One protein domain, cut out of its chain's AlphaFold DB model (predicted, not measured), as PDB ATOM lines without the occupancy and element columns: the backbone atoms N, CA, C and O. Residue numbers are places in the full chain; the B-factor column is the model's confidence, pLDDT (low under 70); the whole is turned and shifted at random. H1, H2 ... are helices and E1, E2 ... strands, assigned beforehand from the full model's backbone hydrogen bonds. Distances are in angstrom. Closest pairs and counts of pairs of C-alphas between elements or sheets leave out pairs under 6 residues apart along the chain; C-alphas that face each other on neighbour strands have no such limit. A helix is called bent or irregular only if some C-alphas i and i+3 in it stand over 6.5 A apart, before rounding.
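What this domain is: This is residues 273 to 489 of the 498 residues of an uncharacterized protein of Candidatus Eisenbacteria bacterium (UniProt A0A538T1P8). Picture a body of two unequal lobes: the larger is a cluster of crossed helices in which H6 runs through the middle with H3, H5, H8 and H9 packed on it, while the smaller is a two-stranded ribbon of E1 and E2 with H1 packed on E1. Short H2 sits between the lobes, packed on H7 of the larger; H4 packs on H3 and H5, and residues 291 to 299 stick out from the smaller lobe. The printed part has 217 residues, with nine named helices and two named strands in the order E1 H1 E2 H2 H3 H4 H5 H6 H7 H8 H9; the sheet has the order E1 - E2 and is antiparallel. The class is mostly helix, and the whole is compact, with a radius of gyration of the C-alphas of 18.7 A and spans of 54 by 47 by 29 A.

Where its parts are: Start at C-alpha 276 at (10.776, 7.707, -2.389), where E1 begins, and follow it through residues 276 to 280, 13.0 A. Then come H1, residues 305 to 315, 12.5 A, and E2, residues 333 to 337, 13.3 A. Look next for H2, residues 343 to 346, 5.2 A; H3, residues 350 to 364, 20.5 A; and H4, residues 366 to 380, 18.9 A. H5 takes residues 387 to 399, 18.8 A, and H6 runs from C-alpha 418 at (4.657, -15.149, -22.920) through residues 418 to 429, 17.5 A. H7, residues 437 to 442, spans 8.6 A, and H8, residues 450 to 467, spans 24.2 A with a kink of 52 degrees near residue 461. H9, residues 478 to 487, 15.1 A, ends at C-alpha 487 at (9.279, -19.041, -15.760). Four helices are irregular, with C-alphas 307 and 310 of H1 8.4 A apart, 375 and 378 of H4 7.6 A, 419 and 422 of H6 7.2 A, and 459 and 462 of H8 7.9 A.

How they stand to each other: Begin at H6, the hub, which touches four helices. It touches H3 at a shallow tilt of 30 degrees, opposite ways, closest at the C-alphas of Thr 356 and Tyr 425, 5.5 A. H5 and H6 form a helical hairpin at a steep tilt of 43 degrees, closest at the C-alphas of Gly 399 and Tyr 419, 3.8 A; H6 touches H5 with residues 418 to 423 alone. H8 touches H6 at 68 degrees, steep but only just short of about perpendicular, closest at the C-alphas of Leu 420 and Tyr 456, 6.5 A. H9 touches H6, closest at the C-alphas of Ile 421 and Ala 485, 6.5 A. H4 and H5 form another helical hairpin and touch at a steep tilt of 40 degrees, opposite ways, with the C-alphas of Leu 380 and Pro 387 closest at 4.7 A. H7 touches H8, closest at the C-alphas of Lys 437 and Trp 457, 6.3 A, and touches H2, closest at the C-alphas of Arg 344 and Ser 442, 5.6 A. H1 and H2 are close but not clearly touching, with the C-alphas of Leu 309 and Phe 345 closest at 7.7 A. The closest C-alphas of E1 and H1 are those of Val 279 and Tyr 310, 6.2 A apart. E1 and E2 are antiparallel, with N 277 and O 336 at 2.8 A and N 279 and O 334 at 2.9 A, within hydrogen-bond range. Every O i to N i+4 pair is within hydrogen-bond range in H3, H5 and H7; the counts are 4 of 7 in H1, 9 of 11 in H4, 6 of 8 in H6, 11 of 14 in H8 and 5 of 6 in H9, and H2 is too short for such a pair.

The domain as a whole: The C-alphas farthest apart are those of Asp 292 and Ala 414, 58.5 A. The printed part has no cut. The links E1 to H1, H1 to E2 and H5 to H6 are long. The mean pLDDT of the printed part is 84.5; look for values under 70 at residues 282 to 306, 324 to 328 and 378 to 387.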
ATOM      1  N   ASN A 273      15.487  -0.237  -4.127       92.31
ATOM      2  CA  ASN A 273      15.864   0.370  -2.848       92.31
ATOM      3  C   ASN A 273      14.649   0.697  -1.967       92.31
ATOM      4  O   ASN A 273      14.840   1.087  -0.817       92.31
ATOM      5  N   ASN A 274      13.417   0.502  -2.458       91.25
ATOM      6  CA  ASN A 274      12.215   1.065  -1.848       91.25
ATOM      7  C   ASN A 274      12.365   2.576  -1.642       91.25
ATOM      8  O   ASN A 274      12.182   3.087  -0.535       91.25
ATOM      9  N   ASP A 275      12.833   3.274  -2.668       91.00
ATOM     10  CA  ASP A 275      13.092   4.698  -2.558       91.00
ATOM     11  C   ASP A 275      11.781   5.501  -2.640       91.00
ATOM     12  O   ASP A 275      10.680   4.944  -2.543       91.00
ATOM     13  N   ILE A 276      11.895   6.821  -2.685       89.69
ATOM     14  CA  ILE A 276      10.776   7.707  -2.389       89.69
ATOM     15  C   ILE A 276      10.001   8.073  -3.649       89.69
ATOM     16  O   ILE A 276      10.586   8.350  -4.696       89.69
ATOM     17  N   VAL A 277       8.682   8.098  -3.508       90.06
ATOM     18  CA  VAL A 277       7.729   8.701  -4.435       90.06
ATOM     19  C   VAL A 277       7.206   9.984  -3.802       90.06
ATOM     20  O   VAL A 277       6.845   9.991  -2.618       90.06
ATOM     21  N   TYR A 278       7.155  11.056  -4.587       88.12
ATOM     22  CA  TYR A 278       6.522  12.308  -4.175       88.12
ATOM     23  C   TYR A 278       5.066  12.308  -4.626       88.12
ATOM     24  O   TYR A 278       4.755  11.882  -5.735       88.12
ATOM     25  N   VAL A 279       4.173  12.776  -3.767       87.94
ATOM     26  CA  VAL A 279       2.760  12.967  -4.093       87.94
ATOM     27  C   VAL A 279       2.413  14.395  -3.733       87.94
ATOM     28  O   VAL A 279       2.590  14.801  -2.583       87.94
ATOM     29  N   GLU A 280       1.925  15.154  -4.701       83.38
ATOM     30  CA  GLU A 280       1.473  16.518  -4.462       83.38
ATOM     31  C   GLU A 280       0.324  16.529  -3.437       83.38
ATOM     32  O   GLU A 280      -0.650  15.770  -3.535       83.38
ATOM     33  N   LYS A 281       0.449  17.361  -2.401       83.19
ATOM     34  CA  LYS A 281      -0.604  17.565  -1.404       83.19
ATOM     35  C   LYS A 281      -1.738  18.319  -2.081       83.19
ATOM     36  O   LYS A 281      -1.514  19.323  -2.745       83.19
ATOM     37  N   ALA A 282      -2.965  17.840  -1.891       67.75
ATOM     38  CA  ALA A 282      -4.136  18.407  -2.549       67.75
ATOM     39  C   ALA A 282      -4.242  19.926  -2.308       67.75
ATOM     40  O   ALA A 282      -4.543  20.363  -1.196       67.75
ATOM     41  N   LEU A 283      -4.037  20.722  -3.363       64.06
ATOM     42  CA  LEU A 283      -4.097  22.187  -3.299       64.06
ATOM     43  C   LEU A 283      -5.542  22.723  -3.240       64.06
ATOM     44  O   LEU A 283      -5.769  23.870  -2.851       64.06
ATOM     45  N   HIS A 284      -6.537  21.892  -3.573       66.25
ATOM     46  CA  HIS A 284      -7.957  22.258  -3.616       66.25
ATOM     47  C   HIS A 284      -8.854  21.255  -2.862       66.25
ATOM     48  O   HIS A 284      -8.556  20.056  -2.855       66.25
ATOM     49  N   PRO A 285      -9.983  21.702  -2.264       68.38
ATOM     50  CA  PRO A 285     -10.925  20.815  -1.580       68.38
ATOM     51  C   PRO A 285     -11.469  19.705  -2.487       68.38
ATOM     52  O   PRO A 285     -11.675  19.909  -3.687       68.38
ATOM     53  N   GLU A 286     -11.755  18.546  -1.900       68.69
ATOM     54  CA  GLU A 286     -12.368  17.423  -2.611       68.69
ATOM     55  C   GLU A 286     -13.749  17.768  -3.176       68.69
ATOM     56  O   GLU A 286     -14.524  18.491  -2.549       68.69
ATOM     57  N   GLY A 287     -14.050  17.272  -4.381       60.12
ATOM     58  CA  GLY A 287     -15.319  17.540  -5.061       60.12
ATOM     59  C   GLY A 287     -15.415  18.930  -5.700       60.12
ATOM     60  O   GLY A 287     -16.463  19.289  -6.237       60.12
ATOM     61  N   THR A 288     -14.329  19.708  -5.685       63.91
ATOM     62  CA  THR A 288     -14.214  20.924  -6.494       63.91
ATOM     63  C   THR A 288     -14.182  20.530  -7.970       63.91
ATOM     64  O   THR A 288     -13.137  20.166  -8.502       63.91
ATOM     65  N   GLY A 289     -15.345  20.560  -8.620       59.34
ATOM     66  CA  GLY A 289     -15.456  20.295 -10.049       59.34
ATOM     67  C   GLY A 289     -14.858  21.409 -10.911       59.34
ATOM     68  O   GLY A 289     -14.273  22.384 -10.429       59.34
ATOM     69  N   VAL A 290     -15.093  21.281 -12.213       60.66
ATOM     70  CA  VAL A 290     -14.670  22.236 -13.245       60.66
ATOM     71  C   VAL A 290     -15.171  23.676 -12.993       60.66
ATOM     72  O   VAL A 290     -14.515  24.644 -13.368       60.66
ATOM     73  N   GLY A 291     -16.280  23.856 -12.270       60.91
ATOM     74  CA  GLY A 291     -16.939  25.160 -12.122       60.91
ATOM     75  C   GLY A 291     -17.748  25.541 -13.370       60.91
ATOM     76  O   GLY A 291     -17.981  24.702 -14.237       60.91
ATOM     77  N   ASP A 292     -18.187  26.799 -13.463       54.62
ATOM     78  CA  ASP A 292     -19.140  27.257 -14.498       54.62
ATOM     79  C   ASP A 292     -18.482  27.683 -15.826       54.62
ATOM     80  O   ASP A 292     -19.164  28.055 -16.781       54.62
ATOM     81  N   THR A 293     -17.151  27.657 -15.901       57.31
ATOM     82  CA  THR A 293     -16.381  28.168 -17.041       57.31
ATOM     83  C   THR A 293     -15.257  27.211 -17.368       57.31
ATOM     84  O   THR A 293     -14.343  27.081 -16.566       57.31
ATOM     85  N   ILE A 294     -15.303  26.590 -18.546       60.00
ATOM     86  CA  ILE A 294     -14.191  25.847 -19.146       60.00
ATOM     87  C   ILE A 294     -13.733  26.637 -20.378       60.00
ATOM     88  O   ILE A 294     -14.561  26.915 -21.247       60.00
ATOM     89  N   PRO A 295     -12.457  27.039 -20.474       60.84
ATOM     90  CA  PRO A 295     -11.887  27.534 -21.711       60.84
ATOM     91  C   PRO A 295     -11.883  26.425 -22.751       60.84
ATOM     92  O   PRO A 295     -11.452  25.300 -22.499       60.84
ATOM     93  N   CYS A 296     -12.360  26.760 -23.939       63.22
ATOM     94  CA  CYS A 296     -12.525  25.800 -25.016       63.22
ATOM     95  C   CYS A 296     -11.196  25.309 -25.616       63.22
ATOM     96  O   CYS A 296     -11.156  24.342 -26.376       63.22
ATOM     97  N   ASP A 297     -10.103  25.981 -25.259       57.53
ATOM     98  CA  ASP A 297      -8.722  25.653 -25.577       57.53
ATOM     99  C   ASP A 297      -8.085  24.747 -24.516       57.53
ATOM    100  O   ASP A 297      -6.879  24.566 -24.532       57.53
ATOM    101  N   THR A 298      -8.847  24.160 -23.593       55.44
ATOM    102  CA  THR A 298      -8.321  23.169 -22.651       55.44
ATOM    103  C   THR A 298      -9.075  21.853 -22.837       55.44
ATOM    104  O   THR A 298     -10.293  21.825 -22.655       55.44
ATOM    105  N   PRO A 299      -8.407  20.741 -23.199       52.91
ATOM    106  CA  PRO A 299      -9.036  19.426 -23.196       52.91
ATOM    107  C   PRO A 299      -9.344  19.024 -21.748       52.91
ATOM    108  O   PRO A 299      -8.521  18.435 -21.055       52.91
ATOM    109  N   VAL A 300     -10.530  19.393 -21.260       50.47
ATOM    110  CA  VAL A 300     -10.948  19.103 -19.888       50.47
ATOM    111  C   VAL A 300     -11.487  17.684 -19.807       50.47
ATOM    112  O   VAL A 300     -12.557  17.366 -20.326       50.47
ATOM    113  N   ILE A 301     -10.758  16.831 -19.094       51.19
ATOM    114  CA  ILE A 301     -11.331  15.625 -18.501       51.19
ATOM    115  C   ILE A 301     -11.955  16.080 -17.170       51.19
ATOM    116  O   ILE A 301     -11.277  16.776 -16.407       51.19
ATOM    117  N   PRO A 302     -13.227  15.753 -16.868       48.47
ATOM    118  CA  PRO A 302     -13.766  15.953 -15.524       48.47
ATOM    119  C   PRO A 302     -12.782  15.373 -14.499       48.47
ATOM    120  O   PRO A 302     -12.247  14.294 -14.765       48.47
ATOM    121  N   PRO A 303     -12.497  16.057 -13.376       50.59
ATOM    122  CA  PRO A 303     -11.507  15.566 -12.427       50.59
ATOM    123  C   PRO A 303     -11.878  14.140 -12.007       50.59
ATOM    124  O   PRO A 303     -12.972  13.910 -11.490       50.59
ATOM    125  N   SER A 304     -10.981  13.184 -12.279       58.25
ATOM    126  CA  SER A 304     -11.035  11.874 -11.625       58.25
ATOM    127  C   SER A 304     -10.861  12.104 -10.124       58.25
ATOM    128  O   SER A 304     -10.172  13.048  -9.724       58.25
ATOM    129  N   ASP A 305     -11.410  11.223  -9.288       65.38
ATOM    130  CA  ASP A 305     -11.114  11.221  -7.848       65.38
ATOM    131  C   ASP A 305      -9.593  11.185  -7.583       65.38
ATOM    132  O   ASP A 305      -9.111  11.601  -6.524       65.38
ATOM    133  N   ASP A 306      -8.820  10.722  -8.569       69.50
ATOM    134  CA  ASP A 306      -7.362  10.667  -8.582       69.50
ATOM    135  C   ASP A 306      -6.680  12.019  -8.402       69.50
ATOM    136  O   ASP A 306      -5.611  12.043  -7.803       69.50
ATOM    137  N   VAL A 307      -7.317  13.143  -8.763       72.12
ATOM    138  CA  VAL A 307      -6.832  14.510  -8.453       72.12
ATOM    139  C   VAL A 307      -6.488  14.673  -6.972       72.12
ATOM    140  O   VAL A 307      -5.563  15.393  -6.608       72.12
ATOM    141  N   TRP A 308      -7.200  13.956  -6.104       79.56
ATOM    142  CA  TRP A 308      -6.973  13.950  -4.666       79.56
ATOM    143  C   TRP A 308      -6.165  12.733  -4.203       79.56
ATOM    144  O   TRP A 308      -6.425  12.204  -3.121       79.56
ATOM    145  N   LEU A 309      -5.171  12.293  -4.986       84.12
ATOM    146  CA  LEU A 309      -4.312  11.134  -4.695       84.12
ATOM    147  C   LEU A 309      -3.751  11.158  -3.265       84.12
ATOM    148  O   LEU A 309      -3.844  10.159  -2.550       84.12
ATOM    149  N   TYR A 310      -3.264  12.311  -2.795       87.56
ATOM    150  CA  TYR A 310      -2.836  12.481  -1.402       87.56
ATOM    151  C   TYR A 310      -3.947  12.134  -0.393       87.56
ATOM    152  O   TYR A 310      -3.731  11.343   0.526       87.56
ATOM    153  N   ASN A 311      -5.166  12.653  -0.578       86.62
ATOM    154  CA  ASN A 311      -6.292  12.356   0.315       86.62
ATOM    155  C   ASN A 311      -6.692  10.876   0.239       86.62
ATOM    156  O   ASN A 311      -7.042  10.270   1.255       86.62
ATOM    157  N   GLN A 312      -6.622  10.274  -0.951       86.81
ATOM    158  CA  GLN A 312      -6.883   8.851  -1.130       86.81
ATOM    159  C   GLN A 312      -5.870   7.977  -0.376       86.81
ATOM    160  O   GLN A 312      -6.267   6.989   0.247       86.81
ATOM    161  N   LEU A 313      -4.590   8.357  -0.371       89.88
ATOM    162  CA  LEU A 313      -3.540   7.682   0.395       89.88
ATOM    163  C   LEU A 313      -3.772   7.795   1.904       89.88
ATOM    164  O   LEU A 313      -3.700   6.786   2.608       89.88
ATOM    165  N   GLN A 314      -4.152   8.982   2.389       89.12
ATOM    166  CA  GLN A 314      -4.515   9.186   3.797       89.12
ATOM    167  C   GLN A 314      -5.704   8.300   4.204       89.12
ATOM    168  O   GLN A 314      -5.652   7.618   5.228       89.12
ATOM    169  N   ARG A 315      -6.759   8.231   3.377       89.31
ATOM    170  CA  ARG A 315      -7.921   7.348   3.613       89.31
ATOM    171  C   ARG A 315      -7.568   5.865   3.574       89.31
ATOM    172  O   ARG A 315      -8.181   5.076   4.289       89.31
ATOM    173  N   ALA A 316      -6.594   5.484   2.753       88.31
ATOM    174  CA  ALA A 316      -6.068   4.124   2.706       88.31
ATOM    175  C   ALA A 316      -5.162   3.786   3.907       88.31
ATOM    176  O   ALA A 316      -4.717   2.646   4.019       88.31
ATOM    177  N   GLY A 317      -4.906   4.743   4.807       90.06
ATOM    178  CA  GLY A 317      -4.062   4.556   5.985       90.06
ATOM    179  C   GLY A 317      -2.567   4.522   5.666       90.06
ATOM    180  O   GLY A 317      -1.794   3.973   6.447       90.06
ATOM    181  N   VAL A 318      -2.152   5.074   4.522       91.31
ATOM    182  CA  VAL A 318      -0.738   5.159   4.145       91.31
ATOM    183  C   VAL A 318      -0.111   6.361   4.842       91.31
ATOM    184  O   VAL A 318      -0.599   7.485   4.732       91.31
ATOM    185  N   HIS A 319       0.984   6.128   5.558       89.12
ATOM    186  CA  HIS A 319       1.650   7.164   6.339       89.12
ATOM    187  C   HIS A 319       2.767   7.843   5.543       89.12
ATOM    188  O   HIS A 319       3.620   7.173   4.963       89.12
ATOM    189  N   GLU A 320       2.759   9.178   5.551       91.25
ATOM    190  CA  GLU A 320       3.852  10.005   5.033       91.25
ATOM    191  C   GLU A 320       5.130   9.744   5.844       91.25
ATOM    192  O   GLU A 320       5.094   9.581   7.069       91.25
ATOM    193  N   ILE A 321       6.267   9.707   5.156       90.44
ATOM    194  CA  ILE A 321       7.592   9.643   5.772       90.44
ATOM    195  C   ILE A 321       8.244  11.025   5.782       90.44
ATOM    196  O   ILE A 321       7.832  11.937   5.071       90.44
ATOM    197  N   ALA A 322       9.292  11.185   6.589       84.31
ATOM    198  CA  ALA A 322      10.057  12.424   6.579       84.31
ATOM    199  C   ALA A 322      10.632  12.700   5.173       84.31
ATOM    200  O   ALA A 322      11.109  11.753   4.527       84.31
ATOM    201  N   PRO A 323      10.646  13.973   4.729       75.00
ATOM    202  CA  PRO A 323      11.310  14.365   3.497       75.00
ATOM    203  C   PRO A 323      12.720  13.788   3.458       75.00
ATOM    204  O   PRO A 323      13.506  13.940   4.395       75.00
ATOM    205  N   SER A 324      13.016  13.066   2.390       66.00
ATOM    206  CA  SER A 324      14.347  12.545   2.110       66.00
ATOM    207  C   SER A 324      14.580  12.620   0.600       66.00
ATOM    208  O   SER A 324      13.633  12.529  -0.174       66.00
ATOM    209  N   GLY A 325      15.820  12.886   0.194       58.84
ATOM    210  CA  GLY A 325      16.168  13.274  -1.180       58.84
ATOM    211  C   GLY A 325      16.899  14.617  -1.212       58.84
ATOM    212  O   GLY A 325      16.784  15.397  -0.267       58.84
ATOM    213  N   ASP A 326      17.693  14.856  -2.257       49.81
ATOM    214  CA  ASP A 326      18.516  16.064  -2.395       49.81
ATOM    215  C   ASP A 326      18.360  16.690  -3.799       49.81
ATOM    216  O   ASP A 326      18.738  16.041  -4.782       49.81
ATOM    217  N   PRO A 327      17.817  17.919  -3.918       55.06
ATOM    218  CA  PRO A 327      17.022  18.615  -2.901       55.06
ATOM    219  C   PRO A 327      15.639  17.948  -2.728       55.06
ATOM    220  O   PRO A 327      15.093  17.399  -3.688       55.06
ATOM    221  N   PRO A 328      15.049  17.982  -1.522       64.06
ATOM    222  CA  PRO A 328      13.672  17.544  -1.325       64.06
ATOM    223  C   PRO A 328      12.718  18.468  -2.095       64.06
ATOM    224  O   PRO A 328      12.962  19.674  -2.190       64.06
ATOM    225  N   ALA A 329      11.626  17.909  -2.617       70.00
ATOM    226  CA  ALA A 329      10.539  18.693  -3.191       70.00
ATOM    227  C   ALA A 329       9.963  19.686  -2.151       70.00
ATOM    228  O   ALA A 329      10.154  19.546  -0.937       70.00
ATOM    229  N   GLY A 330       9.273  20.729  -2.616       72.31
ATOM    230  CA  GLY A 330       8.722  21.775  -1.749       72.31
ATOM    231  C   GLY A 330       7.789  21.261  -0.627       72.31
ATOM    232  O   GLY A 330       7.398  20.091  -0.602       72.31
ATOM    233  N   PRO A 331       7.384  22.133   0.317       79.12
ATOM    234  CA  PRO A 331       6.467  21.775   1.411       79.12
ATOM    235  C   PRO A 331       5.099  21.250   0.935       79.12
ATOM    236  O   PRO A 331       4.394  20.592   1.705       79.12
ATOM    237  N   ASP A 332       4.758  21.504  -0.328       83.81
ATOM    238  CA  ASP A 332       3.528  21.082  -0.996       83.81
ATOM    239  C   ASP A 332       3.536  19.604  -1.420       83.81
ATOM    240  O   ASP A 332       2.557  19.117  -1.972       83.81
ATOM    241  N   TYR A 333       4.595  18.852  -1.104       87.19
ATOM    242  CA  TYR A 333       4.692  17.422  -1.389       87.19
ATOM    243  C   TYR A 333       4.646  16.564  -0.124       87.19
ATOM    244  O   TYR A 333       5.155  16.934   0.940       87.19
ATOM    245  N   ALA A 334       4.017  15.398  -0.250       89.44
ATOM    246  CA  ALA A 334       4.088  14.287   0.686       89.44
ATOM    247  C   ALA A 334       5.033  13.207   0.147       89.44
ATOM    248  O   ALA A 334       5.100  12.957  -1.057       89.44
ATOM    249  N   TYR A 335       5.744  12.548   1.055       90.38
ATOM    250  CA  TYR A 335       6.778  11.571   0.729       90.38
ATOM    251  C   TYR A 335       6.328  10.182   1.155       90.38
ATOM    252  O   TYR A 335       5.942   9.974   2.307       90.38
ATOM    253  N   TYR A 336       6.426   9.217   0.245       91.81
ATOM    254  CA  TYR A 336       6.057   7.829   0.502       91.81
ATOM    255  C   TYR A 336       7.129   6.881  -0.013       91.81
ATOM    256  O   TYR A 336       7.781   7.142  -1.019       91.81
ATOM    257  N   ARG A 337       7.306   5.745   0.656       90.69
ATOM    258  CA  ARG A 337       8.125   4.653   0.125       90.69
ATOM    259  C   ARG A 337       7.351   3.951  -0.978       90.69
ATOM    260  O   ARG A 337       6.202   3.568  -0.770       90.69
ATOM    261  N   ILE A 338       7.985   3.744  -2.126       89.44
ATOM    262  CA  ILE A 338       7.310   3.202  -3.309       89.44
ATOM    263  C   ILE A 338       6.588   1.871  -3.057       89.44
ATOM    264  O   ILE A 338       5.457   1.704  -3.491       89.44
ATOM    265  N   ARG A 339       7.189   0.941  -2.307       87.81
ATOM    266  CA  ARG A 339       6.600  -0.373  -1.984       87.81
ATOM    267  C   ARG A 339       5.672  -0.357  -0.764       87.81
ATOM    268  O   ARG A 339       5.109  -1.399  -0.440       87.81
ATOM    269  N   ASP A 340       5.502   0.789  -0.106       87.81
ATOM    270  CA  ASP A 340       4.514   0.966   0.971       87.81
ATOM    271  C   ASP A 340       3.172   1.481   0.416       87.81
ATOM    272  O   ASP A 340       2.145   1.425   1.096       87.81
ATOM    273  N   LEU A 341       3.168   1.958  -0.832       90.19
ATOM    274  CA  LEU A 341       1.970   2.393  -1.532       90.19
ATOM    275  C   LEU A 341       1.118   1.182  -1.969       90.19
ATOM    276  O   LEU A 341       1.643   0.185  -2.464       90.19
ATOM    277  N   PRO A 342      -0.216   1.255  -1.844       89.69
ATOM    278  CA  PRO A 342      -1.111   0.289  -2.468       89.69
ATOM    279  C   PRO A 342      -0.931   0.215  -4.000       89.69
ATOM    280  O   PRO A 342      -0.714   1.255  -4.629       89.69
ATOM    281  N   PRO A 343      -1.119  -0.965  -4.631       86.50
ATOM    282  CA  PRO A 343      -0.903  -1.163  -6.071       86.50
ATOM    283  C   PRO A 343      -1.628  -0.149  -6.961       86.50
ATOM    284  O   PRO A 343      -1.035   0.392  -7.890       86.50
ATOM    285  N   ARG A 344      -2.891   0.158  -6.630       85.25
ATOM    286  CA  ARG A 344      -3.727   1.132  -7.351       85.25
ATOM    287  C   ARG A 344      -3.175   2.561  -7.357       85.25
ATOM    288  O   ARG A 344      -3.636   3.365  -8.144       85.25
ATOM    289  N   PHE A 345      -2.222   2.878  -6.479       87.44
ATOM    290  CA  PHE A 345      -1.578   4.190  -6.416       87.44
ATOM    291  C   PHE A 345      -0.180   4.179  -7.035       87.44
ATOM    292  O   PHE A 345       0.210   5.157  -7.657       87.44
ATOM    293  N   ILE A 346       0.563   3.071  -6.929       86.88
ATOM    294  CA  ILE A 346       1.900   2.944  -7.538       86.88
ATOM    295  C   ILE A 346       1.843   3.173  -9.058       86.88
ATOM    296  O   ILE A 346       2.749   3.781  -9.627       86.88
ATOM    297  N   VAL A 347       0.766   2.732  -9.715       84.00
ATOM    298  CA  VAL A 347       0.564   2.893 -11.168       84.00
ATOM    299  C   VAL A 347       0.449   4.345 -11.641       84.00
ATOM    300  O   VAL A 347       0.536   4.580 -12.840       84.00
ATOM    301  N   HIS A 348       0.309   5.311 -10.726       85.50
ATOM    302  CA  HIS A 348       0.342   6.747 -11.025       85.50
ATOM    303  C   HIS A 348       1.758   7.290 -11.270       85.50
ATOM    304  O   HIS A 348       1.912   8.462 -11.609       85.50
ATOM    305  N   ASN A 349       2.802   6.467 -11.134       89.38
ATOM    306  CA  ASN A 349       4.165   6.860 -11.470       89.38
ATOM    307  C   ASN A 349       4.575   6.379 -12.875       89.38
ATOM    308  O   ASN A 349       4.570   5.182 -13.176       89.38
ATOM    309  N   GLU A 350       5.003   7.322 -13.714       88.50
ATOM    310  CA  GLU A 350       5.380   7.085 -15.115       88.50
ATOM    311  C   GLU A 350       6.530   6.074 -15.264       88.50
ATOM    312  O   GLU A 350       6.536   5.271 -16.198       88.50
ATOM    313  N   TYR A 351       7.485   6.044 -14.325       91.75
ATOM    314  CA  TYR A 351       8.645   5.158 -14.414       91.75
ATOM    315  C   TYR A 351       8.344   3.725 -13.996       91.75
ATOM    316  O   TYR A 351       9.001   2.815 -14.498       91.75
ATOM    317  N   ILE A 352       7.337   3.481 -13.154       92.06
ATOM    318  CA  ILE A 352       6.868   2.111 -12.895       92.06
ATOM    319  C   ILE A 352       6.278   1.496 -14.167       92.06
ATOM    320  O   ILE A 352       6.576   0.346 -14.511       92.06
ATOM    321  N   LEU A 353       5.495   2.280 -14.910       90.88
ATOM    322  CA  LEU A 353       4.973   1.861 -16.208       90.88
ATOM    323  C   LEU A 353       6.098   1.703 -17.231       90.88
ATOM    324  O   LEU A 353       6.176   0.670 -17.895       90.88
ATOM    325  N   ALA A 354       7.018   2.668 -17.297       94.25
ATOM    326  CA  ALA A 354       8.152   2.617 -18.209       94.25
ATOM    327  C   ALA A 354       9.050   1.399 -17.961       94.25
ATOM    328  O   ALA A 354       9.487   0.752 -18.912       94.25
ATOM    329  N   LEU A 355       9.314   1.043 -16.701       95.00
ATOM    330  CA  LEU A 355      10.054  -0.170 -16.344       95.00
ATOM    331  C   LEU A 355       9.298  -1.425 -16.792       95.00
ATOM    332  O   LEU A 355       9.876  -2.286 -17.448       95.00
ATOM    333  N   THR A 356       7.993  -1.498 -16.524       94.50
ATOM    334  CA  THR A 356       7.154  -2.632 -16.942       94.50
ATOM    335  C   THR A 356       7.192  -2.842 -18.458       94.50
ATOM    336  O   THR A 356       7.408  -3.956 -18.943       94.50
ATOM    337  N   PHE A 357       7.007  -1.771 -19.225       94.19
ATOM    338  CA  PHE A 357       6.921  -1.844 -20.679       94.19
ATOM    339  C   PHE A 357       8.284  -1.952 -21.364       94.19
ATOM    340  O   PHE A 357       8.388  -2.638 -22.379       94.19
ATOM    341  N   SER A 358       9.340  -1.346 -20.815       94.62
ATOM    342  CA  SER A 358      10.693  -1.484 -21.375       94.62
ATOM    343  C   SER A 358      11.220  -2.902 -21.189       94.62
ATOM    344  O   SER A 358      11.805  -3.462 -22.112       94.62
ATOM    345  N   GLU A 359      10.924  -3.541 -20.056       94.06
ATOM    346  CA  GLU A 359      11.275  -4.944 -19.832       94.06
ATOM    347  C   GLU A 359      10.401  -5.894 -20.649       94.06
ATOM    348  O   GLU A 359      10.889  -6.925 -21.118       94.06
ATOM    349  N   TYR A 360       9.135  -5.544 -20.902       94.88
ATOM    350  CA  TYR A 360       8.348  -6.235 -21.921       94.88
ATOM    351  C   TYR A 360       9.022  -6.113 -23.294       94.88
ATOM    352  O   TYR A 360       9.253  -7.131 -23.937       94.88
ATOM    353  N   ALA A 361       9.391  -4.907 -23.737       93.50
ATOM    354  CA  ALA A 361      10.042  -4.688 -25.031       93.50
ATOM    355  C   ALA A 361      11.375  -5.445 -25.147       93.50
ATOM    356  O   ALA A 361      11.656  -6.009 -26.201       93.50
ATOM    357  N   ARG A 362      12.147  -5.545 -24.062       90.38
ATOM    358  CA  ARG A 362      13.398  -6.311 -24.020       90.38
ATOM    359  C   ARG A 362      13.185  -7.821 -24.149       90.38
ATOM    360  O   ARG A 362      13.943  -8.508 -24.823       90.38
ATOM    361  N   HIS A 363      12.177  -8.392 -23.490       91.81
ATOM    362  CA  HIS A 363      11.967  -9.848 -23.533       91.81
ATOM    363  C   HIS A 363      11.107 -10.310 -24.703       91.81
ATOM    364  O   HIS A 363      11.318 -11.400 -25.223       91.81
ATOM    365  N   MET A 364      10.139  -9.493 -25.107       91.69
ATOM    366  CA  MET A 364       9.159  -9.813 -26.143       91.69
ATOM    367  C   MET A 364       9.461  -9.145 -27.485       91.69
ATOM    368  O   MET A 364       8.817  -9.486 -28.474       91.69
ATOM    369  N   GLY A 365      10.399  -8.200 -27.527       89.62
ATOM    370  CA  GLY A 365      10.755  -7.435 -28.715       89.62
ATOM    371  C   GLY A 365      10.056  -6.081 -28.798       89.62
ATOM    372  O   GLY A 365       8.826  -5.977 -28.698       89.62
ATOM    373  N   LEU A 366      10.839  -5.036 -29.088       90.75
ATOM    374  CA  LEU A 366      10.328  -3.691 -29.368       90.75
ATOM    375  C   LEU A 366       9.233  -3.678 -30.455       90.75
ATOM    376  O   LEU A 366       8.211  -3.032 -30.228       90.75
ATOM    377  N   PRO A 367       9.335  -4.413 -31.587       89.44
ATOM    378  CA  PRO A 367       8.296  -4.390 -32.617       89.44
ATOM    379  C   PRO A 367       6.925  -4.828 -32.098       89.44
ATOM    380  O   PRO A 367       5.905  -4.301 -32.535       89.44
ATOM    381  N   ARG A 368       6.876  -5.760 -31.135       90.06
ATOM    382  CA  ARG A 368       5.609  -6.204 -30.540       90.06
ATOM    383  C   ARG A 368       4.994  -5.138 -29.652       90.06
ATOM    384  O   ARG A 368       3.784  -4.942 -29.702       90.06
ATOM    385  N   PHE A 369       5.817  -4.462 -28.851       91.81
ATOM    386  CA  PHE A 369       5.370  -3.328 -28.047       91.81
ATOM    387  C   PHE A 369       4.811  -2.215 -28.946       91.81
ATOM    388  O   PHE A 369       3.685  -1.765 -28.749       91.81
ATOM    389  N   MET A 370       5.536  -1.863 -30.009       91.06
ATOM    390  CA  MET A 370       5.131  -0.807 -30.943       91.06
ATOM    391  C   MET A 370       3.883  -1.173 -31.752       91.06
ATOM    392  O   MET A 370       3.017  -0.327 -31.959       91.06
ATOM    393  N   ALA A 371       3.727  -2.440 -32.145       88.06
ATOM    394  CA  ALA A 371       2.501  -2.926 -32.775       88.06
ATOM    395  C   ALA A 371       1.296  -2.873 -31.818       88.06
ATOM    396  O   ALA A 371       0.192  -2.533 -32.245       88.06
ATOM    397  N   ALA A 372       1.494  -3.172 -30.528       88.31
ATOM    398  CA  ALA A 372       0.445  -3.030 -29.521       88.31
ATOM    399  C   ALA A 372       0.043  -1.558 -29.341       88.31
ATOM    400  O   ALA A 372      -1.152  -1.271 -29.333       88.31
ATOM    401  N   LEU A 373       0.999  -0.624 -29.285       87.12
ATOM    402  CA  LEU A 373       0.696   0.812 -29.277       87.12
ATOM    403  C   LEU A 373      -0.093   1.226 -30.524       87.12
ATOM    404  O   LEU A 373      -1.166   1.809 -30.410       87.12
ATOM    405  N   GLN A 374       0.373   0.844 -31.716       86.88
ATOM    406  CA  GLN A 374      -0.288   1.173 -32.979       86.88
ATOM    407  C   GLN A 374      -1.723   0.636 -33.066       86.88
ATOM    408  O   GLN A 374      -2.621   1.356 -33.501       86.88
ATOM    409  N   ALA A 375      -1.959  -0.609 -32.641       83.25
ATOM    410  CA  ALA A 375      -3.289  -1.222 -32.653       83.25
ATOM    411  C   ALA A 375      -4.298  -0.464 -31.782       83.25
ATOM    412  O   ALA A 375      -5.507  -0.593 -31.973       83.25
ATOM    413  N   ASN A 376      -3.796   0.324 -30.836       77.69
ATOM    414  CA  ASN A 376      -4.611   1.022 -29.876       77.69
ATOM    415  C   ASN A 376      -4.543   2.548 -29.986       77.69
ATOM    416  O   ASN A 376      -5.328   3.210 -29.324       77.69
ATOM    417  N   ASP A 377      -3.685   3.127 -30.824       72.88
ATOM    418  CA  ASP A 377      -3.527   4.582 -30.963       72.88
ATOM    419  C   ASP A 377      -4.874   5.322 -31.144       72.88
ATOM    420  O   ASP A 377      -5.131   6.371 -30.550       72.88
ATOM    421  N   ALA A 378      -5.801   4.735 -31.907       63.91
ATOM    422  CA  ALA A 378      -7.131   5.306 -32.113       63.91
ATOM    423  C   ALA A 378      -8.100   5.114 -30.926       63.91
ATOM    424  O   ALA A 378      -9.027   5.910 -30.782       63.91
ATOM    425  N   THR A 379      -7.926   4.076 -30.100       56.66
ATOM    426  CA  THR A 379      -8.894   3.641 -29.071       56.66
ATOM    427  C   THR A 379      -8.442   3.915 -27.638       56.66
ATOM    428  O   THR A 379      -9.260   4.350 -26.829       56.66
ATOM    429  N   LEU A 380      -7.153   3.732 -27.337       55.81
ATOM    430  CA  LEU A 380      -6.538   4.076 -26.055       55.81
ATOM    431  C   LEU A 380      -6.779   5.545 -25.721       55.81
ATOM    432  O   LEU A 380      -7.115   5.886 -24.589       55.81
ATOM    433  N   PHE A 381      -6.630   6.412 -26.721       54.22
ATOM    434  CA  PHE A 381      -6.342   7.813 -26.443       54.22
ATOM    435  C   PHE A 381      -7.490   8.761 -26.774       54.22
ATOM    436  O   PHE A 381      -7.739   9.694 -26.009       54.22
ATOM    437  N   ARG A 382      -8.291   8.466 -27.808       47.47
ATOM    438  CA  ARG A 382      -9.399   9.340 -28.244       47.47
ATOM    439  C   ARG A 382     -10.735   9.118 -27.526       47.47
ATOM    440  O   ARG A 382     -11.589   9.993 -27.596       47.47
ATOM    441  N   VAL A 383     -10.946   7.964 -26.883       42.78
ATOM    442  CA  VAL A 383     -12.290   7.545 -26.413       42.78
ATOM    443  C   VAL A 383     -12.326   6.789 -25.078       42.78
ATOM    444  O   VAL A 383     -13.409   6.649 -24.514       42.78
ATOM    445  N   SER A 384     -11.199   6.290 -24.556       48.78
ATOM    446  CA  SER A 384     -11.216   5.406 -23.377       48.78
ATOM    447  C   SER A 384     -11.047   6.133 -22.041       48.78
ATOM    448  O   SER A 384     -10.141   6.958 -21.881       48.78
ATOM    449  N   THR A 385     -11.868   5.733 -21.065       55.31
ATOM    450  CA  THR A 385     -11.737   6.042 -19.632       55.31
ATOM    451  C   THR A 385     -10.780   5.098 -18.895       55.31
ATOM    452  O   THR A 385     -10.560   5.312 -17.716       55.31
ATOM    453  N   SER A 386     -10.224   4.071 -19.555       68.25
ATOM    454  CA  SER A 386      -9.139   3.236 -19.009       68.25
ATOM    455  C   SER A 386      -8.151   2.833 -20.108       68.25
ATOM    456  O   SER A 386      -8.287   1.780 -20.747       68.25
ATOM    457  N   PRO A 387      -7.184   3.710 -20.423       69.50
ATOM    458  CA  PRO A 387      -6.168   3.397 -21.408       69.50
ATOM    459  C   PRO A 387      -5.268   2.232 -20.954       69.50
ATOM    460  O   PRO A 387      -5.033   1.305 -21.724       69.50
ATOM    461  N   ILE A 388      -4.830   2.174 -19.691       76.56
ATOM    462  CA  ILE A 388      -3.910   1.111 -19.244       76.56
ATOM    463  C   ILE A 388      -4.457  -0.281 -19.538       76.56
ATOM    464  O   ILE A 388      -3.763  -1.100 -20.143       76.56
ATOM    465  N   ALA A 389      -5.718  -0.544 -19.197       84.88
ATOM    466  CA  ALA A 389      -6.303  -1.863 -19.380       84.88
ATOM    467  C   ALA A 389      -6.285  -2.312 -20.850       84.88
ATOM    468  O   ALA A 389      -6.045  -3.488 -21.138       84.88
ATOM    469  N   GLN A 390      -6.496  -1.385 -21.789       84.50
ATOM    470  CA  GLN A 390      -6.476  -1.680 -23.223       84.50
ATOM    471  C   GLN A 390      -5.068  -1.995 -23.731       84.50
ATOM    472  O   GLN A 390      -4.897  -2.953 -24.497       84.50
ATOM    473  N   LEU A 391      -4.058  -1.244 -23.277       86.56
ATOM    474  CA  LEU A 391      -2.669  -1.505 -23.645       86.56
ATOM    475  C   LEU A 391      -2.217  -2.854 -23.083       86.56
ATOM    476  O   LEU A 391      -1.742  -3.692 -23.845       86.56
ATOM    477  N   TYR A 392      -2.451  -3.123 -21.795       92.19
ATOM    478  CA  TYR A 392      -2.131  -4.419 -21.187       92.19
ATOM    479  C   TYR A 392      -2.845  -5.573 -21.889       92.19
ATOM    480  O   TYR A 392      -2.205  -6.572 -22.215       92.19
ATOM    481  N   ASN A 393      -4.135  -5.429 -22.205       92.69
ATOM    482  CA  ASN A 393      -4.858  -6.420 -22.999       92.69
ATOM    483  C   ASN A 393      -4.168  -6.680 -24.348       92.69
ATOM    484  O   ASN A 393      -4.028  -7.829 -24.760       92.69
ATOM    485  N   SER A 394      -3.710  -5.633 -25.024       91.62
ATOM    486  CA  SER A 394      -3.080  -5.747 -26.339       91.62
ATOM    487  C   SER A 394      -1.672  -6.329 -26.281       91.62
ATOM    488  O   SER A 394      -1.314  -7.125 -27.147       91.62
ATOM    489  N   LEU A 395      -0.905  -6.029 -25.232       94.31
ATOM    490  CA  LEU A 395       0.376  -6.680 -24.952       94.31
ATOM    491  C   LEU A 395       0.178  -8.179 -24.664       94.31
ATOM    492  O   LEU A 395       0.893  -9.015 -25.215       94.31
ATOM    493  N   CYS A 396      -0.849  -8.542 -23.886       95.88
ATOM    494  CA  CYS A 396      -1.196  -9.948 -23.651       95.88
ATOM    495  C   CYS A 396      -1.577 -10.655 -24.964       95.88
ATOM    496  O   CYS A 396      -1.072 -11.737 -25.267       95.88
ATOM    497  N   LEU A 397      -2.417 -10.024 -25.794       94.19
ATOM    498  CA  LEU A 397      -2.792 -10.551 -27.110       94.19
ATOM    499  C   LEU A 397      -1.580 -10.692 -28.049       94.19
ATOM    500  O   LEU A 397      -1.481 -11.687 -28.766       94.19
ATOM    501  N   ALA A 398      -0.630  -9.755 -28.022       91.81
ATOM    502  CA  ALA A 398       0.605  -9.852 -28.798       91.81
ATOM    503  C   ALA A 398       1.457 -11.063 -28.374       91.81
ATOM    504  O   ALA A 398       2.040 -11.744 -29.221       91.81
ATOM    505  N   GLY A 399       1.471 -11.402 -27.081       90.62
ATOM    506  CA  GLY A 399       2.111 -12.619 -26.574       90.62
ATOM    507  C   GLY A 399       1.428 -13.924 -27.004       90.62
ATOM    508  O   GLY A 399       2.056 -14.980 -26.972       90.62
ATOM    509  N   LEU A 400       0.171 -13.893 -27.466       91.12
ATOM    510  CA  LEU A 400      -0.499 -15.082 -28.008       91.12
ATOM    511  C   LEU A 400      -0.012 -15.471 -29.410       91.12
ATOM    512  O   LEU A 400      -0.318 -16.579 -29.853       91.12
ATOM    513  N   ASN A 401       0.747 -14.607 -30.098       86.50
ATOM    514  CA  ASN A 401       1.248 -14.841 -31.460       86.50
ATOM    515  C   ASN A 401       0.132 -15.207 -32.456       86.50
ATOM    516  O   ASN A 401       0.251 -16.161 -33.222       86.50
ATOM    517  N   GLY A 402      -0.987 -14.479 -32.407       85.75
ATOM    518  CA  GLY A 402      -2.138 -14.697 -33.292       85.75
ATOM    519  C   GLY A 402      -3.087 -15.820 -32.861       85.75
ATOM    520  O   GLY A 402      -4.125 -16.009 -33.496       85.75
ATOM    521  N   ARG A 403      -2.790 -16.547 -31.774       90.12
ATOM    522  CA  ARG A 403      -3.751 -17.481 -31.170       90.12
ATOM    523  C   ARG A 403      -4.915 -16.713 -30.520       90.12
ATOM    524  O   ARG A 403      -4.703 -15.625 -29.985       90.12
ATOM    525  N   PRO A 404      -6.144 -17.259 -30.519       91.00
ATOM    526  CA  PRO A 404      -7.259 -16.647 -29.803       91.00
ATOM    527  C   PRO A 404      -7.092 -16.810 -28.285       91.00
ATOM    528  O   PRO A 404      -6.563 -17.821 -27.828       91.00
ATOM    529  N   LEU A 405      -7.617 -15.871 -27.491       92.12
ATOM    530  CA  LEU A 405      -7.591 -15.965 -26.020       92.12
ATOM    531  C   LEU A 405      -8.232 -17.262 -25.495       92.12
ATOM    532  O   LEU A 405      -7.728 -17.874 -24.559       92.12
ATOM    533  N   SER A 406      -9.284 -17.743 -26.161       90.56
ATOM    534  CA  SER A 406      -9.945 -19.006 -25.817       90.56
ATOM    535  C   SER A 406      -9.025 -20.230 -25.865       90.56
ATOM    536  O   SER A 406      -9.358 -21.256 -25.281       90.56
ATOM    537  N   SER A 407      -7.872 -20.139 -26.539       90.19
ATOM    538  CA  SER A 407      -6.883 -21.222 -26.579       90.19
ATOM    539  C   SER A 407      -6.093 -21.389 -25.283       90.19
ATOM    540  O   SER A 407      -5.439 -22.415 -25.131       90.19
ATOM    541  N   VAL A 408      -6.155 -20.409 -24.374       90.19
ATOM    542  CA  VAL A 408      -5.383 -20.405 -23.124       90.19
ATOM    543  C   VAL A 408      -6.256 -20.256 -21.874       90.19
ATOM    544  O   VAL A 408      -5.813 -20.586 -20.780       90.19
ATOM    545  N   THR A 409      -7.513 -19.823 -22.009       86.69
ATOM    546  CA  THR A 409      -8.478 -19.700 -20.900       86.69
ATOM    547  C   THR A 409      -9.199 -21.008 -20.600       86.69
ATOM    548  O   THR A 409      -9.744 -21.629 -21.511       86.69
ATOM    549  N   GLY A 410      -9.285 -21.394 -19.321       77.62
ATOM    550  CA  GLY A 410     -10.022 -22.598 -18.902       77.62
ATOM    551  C   GLY A 410      -9.381 -23.912 -19.364       77.62
ATOM    552  O   GLY A 410     -10.034 -24.954 -19.352       77.62
ATOM    553  N   VAL A 411      -8.112 -23.864 -19.773       79.38
ATOM    554  CA  VAL A 411      -7.327 -25.017 -20.216       79.38
ATOM    555  C   VAL A 411      -6.070 -25.152 -19.361       79.38
ATOM    556  O   VAL A 411      -5.477 -24.161 -18.944       79.38
ATOM    557  N   ASN A 412      -5.644 -26.388 -19.107       72.75
ATOM    558  CA  ASN A 412      -4.370 -26.658 -18.448       72.75
ATOM    559  C   ASN A 412      -3.262 -26.755 -19.511       72.75
ATOM    560  O   ASN A 412      -2.949 -27.842 -20.000       72.75
ATOM    561  N   GLU A 413      -2.736 -25.608 -19.947       76.31
ATOM    562  CA  GLU A 413      -1.676 -25.545 -20.958       76.31
ATOM    563  C   GLU A 413      -0.288 -25.724 -20.315       76.31
ATOM    564  O   GLU A 413       0.171 -24.884 -19.544       76.31
ATOM    565  N   ALA A 414       0.436 -26.782 -20.690       75.25
ATOM    566  CA  ALA A 414       1.814 -27.022 -20.236       75.25
ATOM    567  C   ALA A 414       2.883 -26.200 -20.998       75.25
ATOM    568  O   ALA A 414       4.056 -26.233 -20.641       75.25
ATOM    569  N   GLY A 415       2.497 -25.489 -22.062       82.88
ATOM    570  CA  GLY A 415       3.391 -24.737 -22.954       82.88
ATOM    571  C   GLY A 415       3.827 -23.358 -22.432       82.88
ATOM    572  O   GLY A 415       3.426 -22.957 -21.343       82.88
ATOM    573  N   PRO A 416       4.646 -22.613 -23.195       89.31
ATOM    574  CA  PRO A 416       5.109 -21.279 -22.811       89.31
ATOM    575  C   PRO A 416       3.951 -20.269 -22.722       89.31
ATOM    576  O   PRO A 416       2.995 -20.329 -23.500       89.31
ATOM    577  N   LYS A 417       4.063 -19.314 -21.793       94.19
ATOM    578  CA  LYS A 417       3.035 -18.324 -21.417       94.19
ATOM    579  C   LYS A 417       3.505 -16.869 -21.579       94.19
ATOM    580  O   LYS A 417       3.273 -16.045 -20.694       94.19
ATOM    581  N   PRO A 418       4.124 -16.498 -22.716       93.56
ATOM    582  CA  PRO A 418       4.657 -15.149 -22.920       93.56
ATOM    583  C   PRO A 418       3.588 -14.047 -22.834       93.56
ATOM    584  O   PRO A 418       3.891 -12.909 -22.497       93.56
ATOM    585  N   TYR A 419       2.321 -14.379 -23.091       94.62
ATOM    586  CA  TYR A 419       1.179 -13.471 -22.953       94.62
ATOM    587  C   TYR A 419       0.902 -13.019 -21.510       94.62
ATOM    588  O   TYR A 419       0.153 -12.067 -21.324       94.62
ATOM    589  N   LEU A 420       1.497 -13.657 -20.494       96.88
ATOM    590  CA  LEU A 420       1.376 -13.241 -19.092       96.88
ATOM    591  C   LEU A 420       2.518 -12.334 -18.623       96.88
ATOM    592  O   LEU A 420       2.435 -11.795 -17.524       96.88
ATOM    593  N   ILE A 421       3.563 -12.124 -19.432       96.81
ATOM    594  CA  ILE A 421       4.697 -11.258 -19.075       96.81
ATOM    595  C   ILE A 421       4.277  -9.847 -18.636       96.81
ATOM    596  O   ILE A 421       4.716  -9.435 -17.563       96.81
ATOM    597  N   PRO A 422       3.427  -9.101 -19.375       96.25
ATOM    598  CA  PRO A 422       3.076  -7.746 -18.946       96.25
ATOM    599  C   PRO A 422       2.354  -7.757 -17.586       96.25
ATOM    600  O   PRO A 422       2.620  -6.915 -16.737       96.25
ATOM    601  N   LEU A 423       1.514  -8.764 -17.337       97.62
ATOM    602  CA  LEU A 423       0.779  -8.950 -16.082       97.62
ATOM    603  C   LEU A 423       1.706  -9.281 -14.903       97.62
ATOM    604  O   LEU A 423       1.543  -8.731 -13.811       97.62
ATOM    605  N   ALA A 424       2.695 -10.144 -15.138       98.06
ATOM    606  CA  ALA A 424       3.702 -10.521 -14.155       98.06
ATOM    607  C   ALA A 424       4.622  -9.351 -13.781       98.06
ATOM    608  O   ALA A 424       4.938  -9.171 -12.606       98.06
ATOM    609  N   TYR A 425       5.021  -8.528 -14.754       97.50
ATOM    610  CA  TYR A 425       5.825  -7.333 -14.489       97.50
ATOM    611  C   TYR A 425       5.046  -6.248 -13.758       97.50
ATOM    612  O   TYR A 425       5.595  -5.668 -12.825       97.50
ATOM    613  N   ALA A 426       3.768  -6.036 -14.086       95.19
ATOM    614  CA  ALA A 426       2.917  -5.147 -13.300       95.19
ATOM    615  C   ALA A 426       2.837  -5.599 -11.828       95.19
ATOM    616  O   ALA A 426       3.029  -4.794 -10.921       95.19
ATOM    617  N   ASP A 427       2.640  -6.898 -11.569       96.19
ATOM    618  CA  ASP A 427       2.646  -7.435 -10.199       96.19
ATOM    619  C   ASP A 427       4.008  -7.220  -9.510       96.19
ATOM    620  O   ASP A 427       4.071  -6.730  -8.380       96.19
ATOM    621  N   TYR A 428       5.108  -7.523 -10.207       96.88
ATOM    622  CA  TYR A 428       6.469  -7.363  -9.687       96.88
ATOM    623  C   TYR A 428       6.779  -5.912  -9.315       96.88
ATOM    624  O   TYR A 428       7.206  -5.654  -8.191       96.88
ATOM    625  N   PHE A 429       6.502  -4.952 -10.200       94.69
ATOM    626  CA  PHE A 429       6.786  -3.536  -9.958       94.69
ATOM    627  C   PHE A 429       5.803  -2.851  -8.995       94.69
ATOM    628  O   PHE A 429       6.100  -1.768  -8.497       94.69
ATOM    629  N   THR A 430       4.698  -3.502  -8.617       90.88
ATOM    630  CA  THR A 430       3.919  -3.108  -7.421       90.88
ATOM    631  C   THR A 430       4.493  -3.676  -6.118       90.88
ATOM    632  O   THR A 430       3.937  -3.465  -5.040       90.88
ATOM    633  N   GLY A 431       5.602  -4.420  -6.186       92.00
ATOM    634  CA  GLY A 431       6.243  -5.052  -5.036       92.00
ATOM    635  C   GLY A 431       5.438  -6.211  -4.443       92.00
ATOM    636  O   GLY A 431       5.570  -6.482  -3.250       92.00
ATOM    637  N   TYR A 432       4.575  -6.859  -5.238       93.44
ATOM    638  CA  TYR A 432       3.657  -7.919  -4.791       93.44
ATOM    639  C   TYR A 432       2.738  -7.511  -3.631       93.44
ATOM    640  O   TYR A 432       2.338  -8.335  -2.797       93.44
ATOM    641  N   THR A 433       2.387  -6.227  -3.572       89.88
ATOM    642  CA  THR A 433       1.542  -5.671  -2.512       89.88
ATOM    643  C   THR A 433       0.067  -6.043  -2.678       89.88
ATOM    644  O   THR A 433      -0.650  -6.072  -1.677       89.88
ATOM    645  N   SER A 434      -0.383  -6.441  -3.878       91.81
ATOM    646  CA  SER A 434      -1.719  -7.018  -4.085       91.81
ATOM    647  C   SER A 434      -1.897  -8.283  -3.241       91.81
ATOM    648  O   SER A 434      -1.117  -9.241  -3.358       91.81
ATOM    649  N   ARG A 435      -2.931  -8.296  -2.386       91.00
ATOM    650  CA  ARG A 435      -3.267  -9.419  -1.487       91.00
ATOM    651  C   ARG A 435      -4.472 -10.218  -1.964       91.00
ATOM    652  O   ARG A 435      -4.621 -11.376  -1.587       91.00
ATOM    653  N   SER A 436      -5.303  -9.619  -2.803       94.69
ATOM    654  CA  SER A 436      -6.468 -10.246  -3.408       94.69
ATOM    655  C   SER A 436      -6.498 -10.035  -4.920       94.69
ATOM    656  O   SER A 436      -5.837  -9.150  -5.464       94.69
ATOM    657  N   LYS A 437      -7.321 -10.840  -5.596       95.88
ATOM    658  CA  LYS A 437      -7.578 -10.710  -7.033       95.88
ATOM    659  C   LYS A 437      -8.141  -9.336  -7.388       95.88
ATOM    660  O   LYS A 437      -7.782  -8.772  -8.413       95.88
ATOM    661  N   THR A 438      -8.984  -8.788  -6.515       93.88
ATOM    662  CA  THR A 438      -9.541  -7.440  -6.653       93.88
ATOM    663  C   THR A 438      -8.454  -6.376  -6.543       93.88
ATOM    664  O   THR A 438      -8.419  -5.464  -7.363       93.88
ATOM    665  N   ASP A 439      -7.518  -6.510  -5.595       92.00
ATOM    666  CA  ASP A 439      -6.390  -5.573  -5.492       92.00
ATOM    667  C   ASP A 439      -5.540  -5.607  -6.763       92.00
ATOM    668  O   ASP A 439      -5.112  -4.569  -7.258       92.00
ATOM    669  N   TYR A 440      -5.311  -6.797  -7.315       95.31
ATOM    670  CA  TYR A 440      -4.581  -6.953  -8.567       95.31
ATOM    671  C   TYR A 440      -5.331  -6.369  -9.769       95.31
ATOM    672  O   TYR A 440      -4.751  -5.619 -10.544       95.31
ATOM    673  N   ALA A 441      -6.633  -6.629  -9.899       93.12
ATOM    674  CA  ALA A 441      -7.456  -6.048 -10.959       93.12
ATOM    675  C   ALA A 441      -7.500  -4.509 -10.892       93.12
ATOM    676  O   ALA A 441      -7.570  -3.851 -11.931       93.12
ATOM    677  N   SER A 442      -7.397  -3.935  -9.687       88.62
ATOM    678  CA  SER A 442      -7.413  -2.484  -9.485       88.62
ATOM    679  C   SER A 442      -6.197  -1.752 -10.063       88.62
ATOM    680  O   SER A 442      -6.319  -0.576 -10.384       88.62
ATOM    681  N   ILE A 443      -5.072  -2.451 -10.282       89.31
ATOM    682  CA  ILE A 443      -3.900  -1.940 -11.027       89.31
ATOM    683  C   ILE A 443      -4.319  -1.485 -12.433       89.31
ATOM    684  O   ILE A 443      -3.773  -0.533 -12.977       89.31
ATOM    685  N   PHE A 444      -5.312  -2.162 -13.012       89.44
ATOM    686  CA  PHE A 444      -5.824  -1.913 -14.356       89.44
ATOM    687  C   PHE A 444      -7.195  -1.240 -14.329       89.44
ATOM    688  O   PHE A 444      -8.045  -1.542 -15.168       89.44
ATOM    689  N   GLU A 445      -7.452  -0.413 -13.313       84.12
ATOM    690  CA  GLU A 445      -8.705   0.337 -13.144       84.12
ATOM    691  C   GLU A 445      -9.948  -0.579 -13.048       84.12
ATOM    692  O   GLU A 445     -11.080  -0.132 -13.197       84.12
ATOM    693  N   ASN A 446      -9.754  -1.882 -12.786       87.25
ATOM    694  CA  ASN A 446     -10.764  -2.947 -12.905       87.25
ATOM    695  C   ASN A 446     -11.381  -3.095 -14.310       87.25
ATOM    696  O   ASN A 446     -12.454  -3.677 -14.462       87.25
ATOM    697  N   MET A 447     -10.695  -2.593 -15.336       88.25
ATOM    698  CA  MET A 447     -11.160  -2.576 -16.726       88.25
ATOM    699  C   MET A 447     -10.428  -3.590 -17.613       88.25
ATOM    700  O   MET A 447     -10.825  -3.808 -18.761       88.25
ATOM    701  N   LEU A 448      -9.365  -4.231 -17.109       91.94
ATOM    702  CA  LEU A 448      -8.725  -5.341 -17.815       91.94
ATOM    703  C   LEU A 448      -9.709  -6.505 -17.934       91.94
ATOM    704  O   LEU A 448     -10.452  -6.810 -17.000       91.94
ATOM    705  N   ARG A 449      -9.692  -7.182 -19.087       92.75
ATOM    706  CA  ARG A 449     -10.530  -8.363 -19.321       92.75
ATOM    707  C   ARG A 449     -10.367  -9.371 -18.173       92.75
ATOM    708  O   ARG A 449      -9.227  -9.769 -17.909       92.75
ATOM    709  N   PRO A 450     -11.462  -9.817 -17.531       94.19
ATOM    710  CA  PRO A 450     -11.391 -10.742 -16.404       94.19
ATOM    711  C   PRO A 450     -10.612 -12.013 -16.727       94.19
ATOM    712  O   PRO A 450      -9.848 -12.484 -15.900       94.19
ATOM    713  N   GLU A 451     -10.702 -12.516 -17.960       95.25
ATOM    714  CA  GLU A 451      -9.976 -13.715 -18.379       95.25
ATOM    715  C   GLU A 451      -8.453 -13.591 -18.195       95.25
ATOM    716  O   GLU A 451      -7.793 -14.573 -17.860       95.25
ATOM    717  N   TRP A 452      -7.885 -12.396 -18.383       96.88
ATOM    718  CA  TRP A 452      -6.461 -12.148 -18.149       96.88
ATOM    719  C   TRP A 452      -6.113 -12.132 -16.663       96.88
ATOM    720  O   TRP A 452      -5.112 -12.723 -16.255       96.88
ATOM    721  N   VAL A 453      -6.963 -11.486 -15.864       96.56
ATOM    722  CA  VAL A 453      -6.833 -11.436 -14.405       96.56
ATOM    723  C   VAL A 453      -6.903 -12.848 -13.828       96.56
ATOM    724  O   VAL A 453      -6.046 -13.223 -13.036       96.56
ATOM    725  N   ASP A 454      -7.880 -13.643 -14.259       95.56
ATOM    726  CA  ASP A 454      -8.086 -15.033 -13.855       95.56
ATOM    727  C   ASP A 454      -6.868 -15.893 -14.203       95.56
ATOM    728  O   ASP A 454      -6.334 -16.591 -13.342       95.56
ATOM    729  N   LEU A 455      -6.384 -15.800 -15.448       95.25
ATOM    730  CA  LEU A 455      -5.229 -16.570 -15.902       95.25
ATOM    731  C   LEU A 455      -3.993 -16.307 -15.051       95.25
ATOM    732  O   LEU A 455      -3.370 -17.256 -14.580       95.25
ATOM    733  N   TYR A 456      -3.633 -15.041 -14.848       96.88
ATOM    734  CA  TYR A 456      -2.458 -14.717 -14.053       96.88
ATOM    735  C   TYR A 456      -2.683 -15.023 -12.570       96.88
ATOM    736  O   TYR A 456      -1.918 -15.782 -11.978       96.88
ATOM    737  N   TRP A 457      -3.733 -14.468 -11.965       96.94
ATOM    738  CA  TRP A 457      -3.909 -14.488 -10.514       96.94
ATOM    739  C   TRP A 457      -4.234 -15.882  -9.967       96.94
ATOM    740  O   TRP A 457      -3.651 -16.318  -8.967       96.94
ATOM    741  N   ASP A 458      -5.145 -16.601 -10.618       94.44
ATOM    742  CA  ASP A 458      -5.562 -17.922 -10.146       94.44
ATOM    743  C   ASP A 458      -4.631 -19.025 -10.669       94.44
ATOM    744  O   ASP A 458      -4.475 -20.051 -10.011       94.44
ATOM    745  N   GLY A 459      -4.002 -18.813 -11.831       92.06
ATOM    746  CA  GLY A 459      -3.170 -19.816 -12.495       92.06
ATOM    747  C   GLY A 459      -1.676 -19.745 -12.175       92.06
ATOM    748  O   GLY A 459      -1.084 -20.774 -11.862       92.06
ATOM    749  N   TYR A 460      -1.055 -18.562 -12.271       94.56
ATOM    750  CA  TYR A 460       0.412 -18.456 -12.415       94.56
ATOM    751  C   TYR A 460       1.119 -17.506 -11.445       94.56
ATOM    752  O   TYR A 460       2.342 -17.575 -11.334       94.56
ATOM    753  N   LYS A 461       0.398 -16.650 -10.705       96.69
ATOM    754  CA  LYS A 461       1.024 -15.659  -9.810       96.69
ATOM    755  C   LYS A 461       1.968 -16.311  -8.798       96.69
ATOM    756  O   LYS A 461       3.012 -15.749  -8.499       96.69
ATOM    757  N   ASP A 462       1.606 -17.480  -8.260       96.81
ATOM    758  CA  ASP A 462       2.361 -18.105  -7.169       96.81
ATOM    759  C   ASP A 462       3.672 -18.693  -7.696       96.81
ATOM    760  O   ASP A 462       4.698 -18.589  -7.034       96.81
ATOM    761  N   GLU A 463       3.659 -19.231  -8.919       95.94
ATOM    762  CA  GLU A 463       4.860 -19.698  -9.613       95.94
ATOM    763  C   GLU A 463       5.799 -18.528  -9.937       95.94
ATOM    764  O   GLU A 463       6.991 -18.585  -9.641       95.94
ATOM    765  N   VAL A 464       5.255 -17.427 -10.464       97.19
ATOM    766  CA  VAL A 464       6.014 -16.203 -10.769       97.19
ATOM    767  C   VAL A 464       6.624 -15.591  -9.504       97.19
ATOM    768  O   VAL A 464       7.829 -15.344  -9.464       97.19
ATOM    769  N   ARG A 465       5.822 -15.395  -8.450       97.44
ATOM    770  CA  ARG A 465       6.277 -14.836  -7.166       97.44
ATOM    771  C   ARG A 465       7.287 -15.743  -6.462       97.44
ATOM    772  O   ARG A 465       8.176 -15.236  -5.789       97.44
ATOM    773  N   ALA A 466       7.175 -17.065  -6.608       97.19
ATOM    774  CA  ALA A 466       8.159 -18.005  -6.071       97.19
ATOM    775  C   ALA A 466       9.485 -17.974  -6.846       97.19
ATOM    776  O   ALA A 466      10.541 -18.169  -6.247       97.19
ATOM    777  N   ALA A 467       9.441 -17.727  -8.159       96.62
ATOM    778  CA  ALA A 467      10.634 -17.638  -8.994       96.62
ATOM    779  C   ALA A 467      11.445 -16.354  -8.739       96.62
ATOM    780  O   ALA A 467      12.669 -16.381  -8.830       96.62
ATOM    781  N   ALA A 468      10.774 -15.253  -8.396       97.38
ATOM    782  CA  ALA A 468      11.381 -13.946  -8.150       97.38
ATOM    783  C   ALA A 468      10.833 -13.304  -6.859       97.38
ATOM    784  O   ALA A 468      10.092 -12.327  -6.933       97.38
ATOM    785  N   PRO A 469      11.133 -13.849  -5.668       96.50
ATOM    786  CA  PRO A 469      10.502 -13.412  -4.426       96.50
ATOM    787  C   PRO A 469      10.872 -11.973  -4.044       96.50
ATOM    788  O   PRO A 469      12.038 -11.588  -4.067       96.50
ATOM    789  N   ILE A 470       9.878 -11.202  -3.593       93.69
ATOM    790  CA  ILE A 470      10.071  -9.906  -2.927       93.69
ATOM    791  C   ILE A 470       9.506 -10.016  -1.512       93.69
ATOM    792  O   ILE A 470       8.295 -10.126  -1.315       93.69
ATOM    793  N   ASP A 471      10.381  -9.967  -0.511       88.38
ATOM    794  CA  ASP A 471       9.998 -10.005   0.901       88.38
ATOM    795  C   ASP A 471      11.029  -9.269   1.782       88.38
ATOM    796  O   ASP A 471      11.821  -8.458   1.304       88.38
ATOM    797  N   ARG A 472      11.000  -9.488   3.102       83.12
ATOM    798  CA  ARG A 472      11.939  -8.843   4.040       83.12
ATOM    799  C   ARG A 472      13.395  -9.290   3.858       83.12
ATOM    800  O   ARG A 472      14.295  -8.591   4.310       83.12
ATOM    801  N   THR A 473      13.613 -10.453   3.260       86.81
ATOM    802  CA  THR A 473      14.915 -11.096   3.038       86.81
ATOM    803  C   THR A 473      15.350 -11.075   1.573       86.81
ATOM    804  O   THR A 473      16.546 -11.139   1.302       86.81
ATOM    805  N   HIS A 474      14.406 -10.914   0.644       91.62
ATOM    806  CA  HIS A 474      14.648 -10.841  -0.791       91.62
ATOM    807  C   HIS A 474      14.332  -9.441  -1.307       91.62
ATOM    808  O   HIS A 474      13.177  -9.013  -1.387       91.62
ATOM    809  N   ARG A 475      15.395  -8.707  -1.632       93.00
ATOM    810  CA  ARG A 475      15.304  -7.403  -2.284       93.00
ATOM    811  C   ARG A 475      15.154  -7.609  -3.801       93.00
ATOM    812  O   ARG A 475      15.873  -8.460  -4.319       93.00
ATOM    813  N   PRO A 476      14.332  -6.796  -4.499       95.62
ATOM    814  CA  PRO A 476      14.245  -6.840  -5.957       95.62
ATOM    815  C   PRO A 476      15.623  -6.780  -6.626       95.62
ATOM    816  O   PRO A 476      16.463  -5.949  -6.260       95.62
ATOM    817  N   ASN A 477      15.838  -7.637  -7.619       95.12
ATOM    818  CA  ASN A 477      17.054  -7.720  -8.417       95.12
ATOM    819  C   ASN A 477      16.723  -7.579  -9.907       95.12
ATOM    820  O   ASN A 477      15.693  -8.054 -10.373       95.12
ATOM    821  N   PHE A 478      17.590  -6.931 -10.686       92.94
ATOM    822  CA  PHE A 478      17.339  -6.748 -12.120       92.94
ATOM    823  C   PHE A 478      17.209  -8.099 -12.852       92.94
ATOM    824  O   PHE A 478      16.409  -8.250 -13.775       92.94
ATOM    825  N   GLY A 479      17.952  -9.116 -12.401       94.44
ATOM    826  CA  GLY A 479      17.884 -10.484 -12.915       94.44
ATOM    827  C   GLY A 479      16.523 -11.158 -12.725       94.44
ATOM    828  O   GLY A 479      16.169 -12.016 -13.532       94.44
ATOM    829  N   ASP A 480      15.727 -10.725 -11.744       97.12
ATOM    830  CA  ASP A 480      14.396 -11.278 -11.466       97.12
ATOM    831  C   ASP A 480      13.467 -11.152 -12.673       97.12
ATOM    832  O   ASP A 480      12.696 -12.060 -12.962       97.12
ATOM    833  N   LEU A 481      13.592 -10.075 -13.449       95.56
ATOM    834  CA  LEU A 481      12.787  -9.839 -14.649       95.56
ATOM    835  C   LEU A 481      13.044 -10.902 -15.725       95.56
ATOM    836  O   LEU A 481      12.113 -11.351 -16.398       95.56
ATOM    837  N   THR A 482      14.302 -11.337 -15.844       95.31
ATOM    838  CA  THR A 482      14.700 -12.437 -16.734       95.31
ATOM    839  C   THR A 482      14.234 -13.778 -16.171       95.31
ATOM    840  O   THR A 482      13.722 -14.609 -16.917       95.31
ATOM    841  N   THR A 483      14.338 -13.980 -14.856       96.81
ATOM    842  CA  THR A 483      13.821 -15.181 -14.184       96.81
ATOM    843  C   THR A 483      12.315 -15.336 -14.395       96.81
ATOM    844  O   THR A 483      11.864 -16.405 -14.794       96.81
ATOM    845  N   ILE A 484      11.537 -14.262 -14.229       97.81
ATOM    846  CA  ILE A 484      10.094 -14.228 -14.504       97.81
ATOM    847  C   ILE A 484       9.811 -14.577 -15.972       97.81
ATOM    848  O   ILE A 484       8.928 -15.391 -16.245       97.81
ATOM    849  N   ALA A 485      10.565 -14.006 -16.920       96.12
ATOM    850  CA  ALA A 485      10.405 -14.310 -18.344       96.12
ATOM    851  C   ALA A 485      10.634 -15.803 -18.638       96.12
ATOM    852  O   ALA A 485       9.817 -16.427 -19.318       96.12
ATOM    853  N   ILE A 486      11.691 -16.394 -18.069       95.50
ATOM    854  CA  ILE A 486      12.018 -17.823 -18.199       95.50
ATOM    855  C   ILE A 486      10.920 -18.698 -17.587       95.50
ATOM    856  O   ILE A 486      10.492 -19.661 -18.224       95.50
ATOM    857  N   THR A 487      10.414 -18.349 -16.400       96.00
ATOM    858  CA  THR A 487       9.279 -19.041 -15.760       96.00
ATOM    859  C   THR A 487       8.048 -19.050 -16.666       96.00
ATOM    860  O   THR A 487       7.347 -20.052 -16.774       96.00
ATOM    861  N   LEU A 488       7.822 -17.966 -17.409       95.50
ATOM    862  CA  LEU A 488       6.749 -17.865 -18.400       95.50
ATOM    863  C   LEU A 488       7.136 -18.415 -19.787       95.50
ATOM    864  O   LEU A 488       6.384 -18.261 -20.750       95.50
ATOM    865  N   GLY A 489       8.267 -19.110 -19.910       92.06
ATOM    866  CA  GLY A 489       8.687 -19.821 -21.117       92.06
ATOM    867  C   GLY A 489       9.380 -18.965 -22.180       92.06
ATOM    868  O   GLY A 489       9.503 -19.409 -23.323       92.06
TER     869      GLY A 489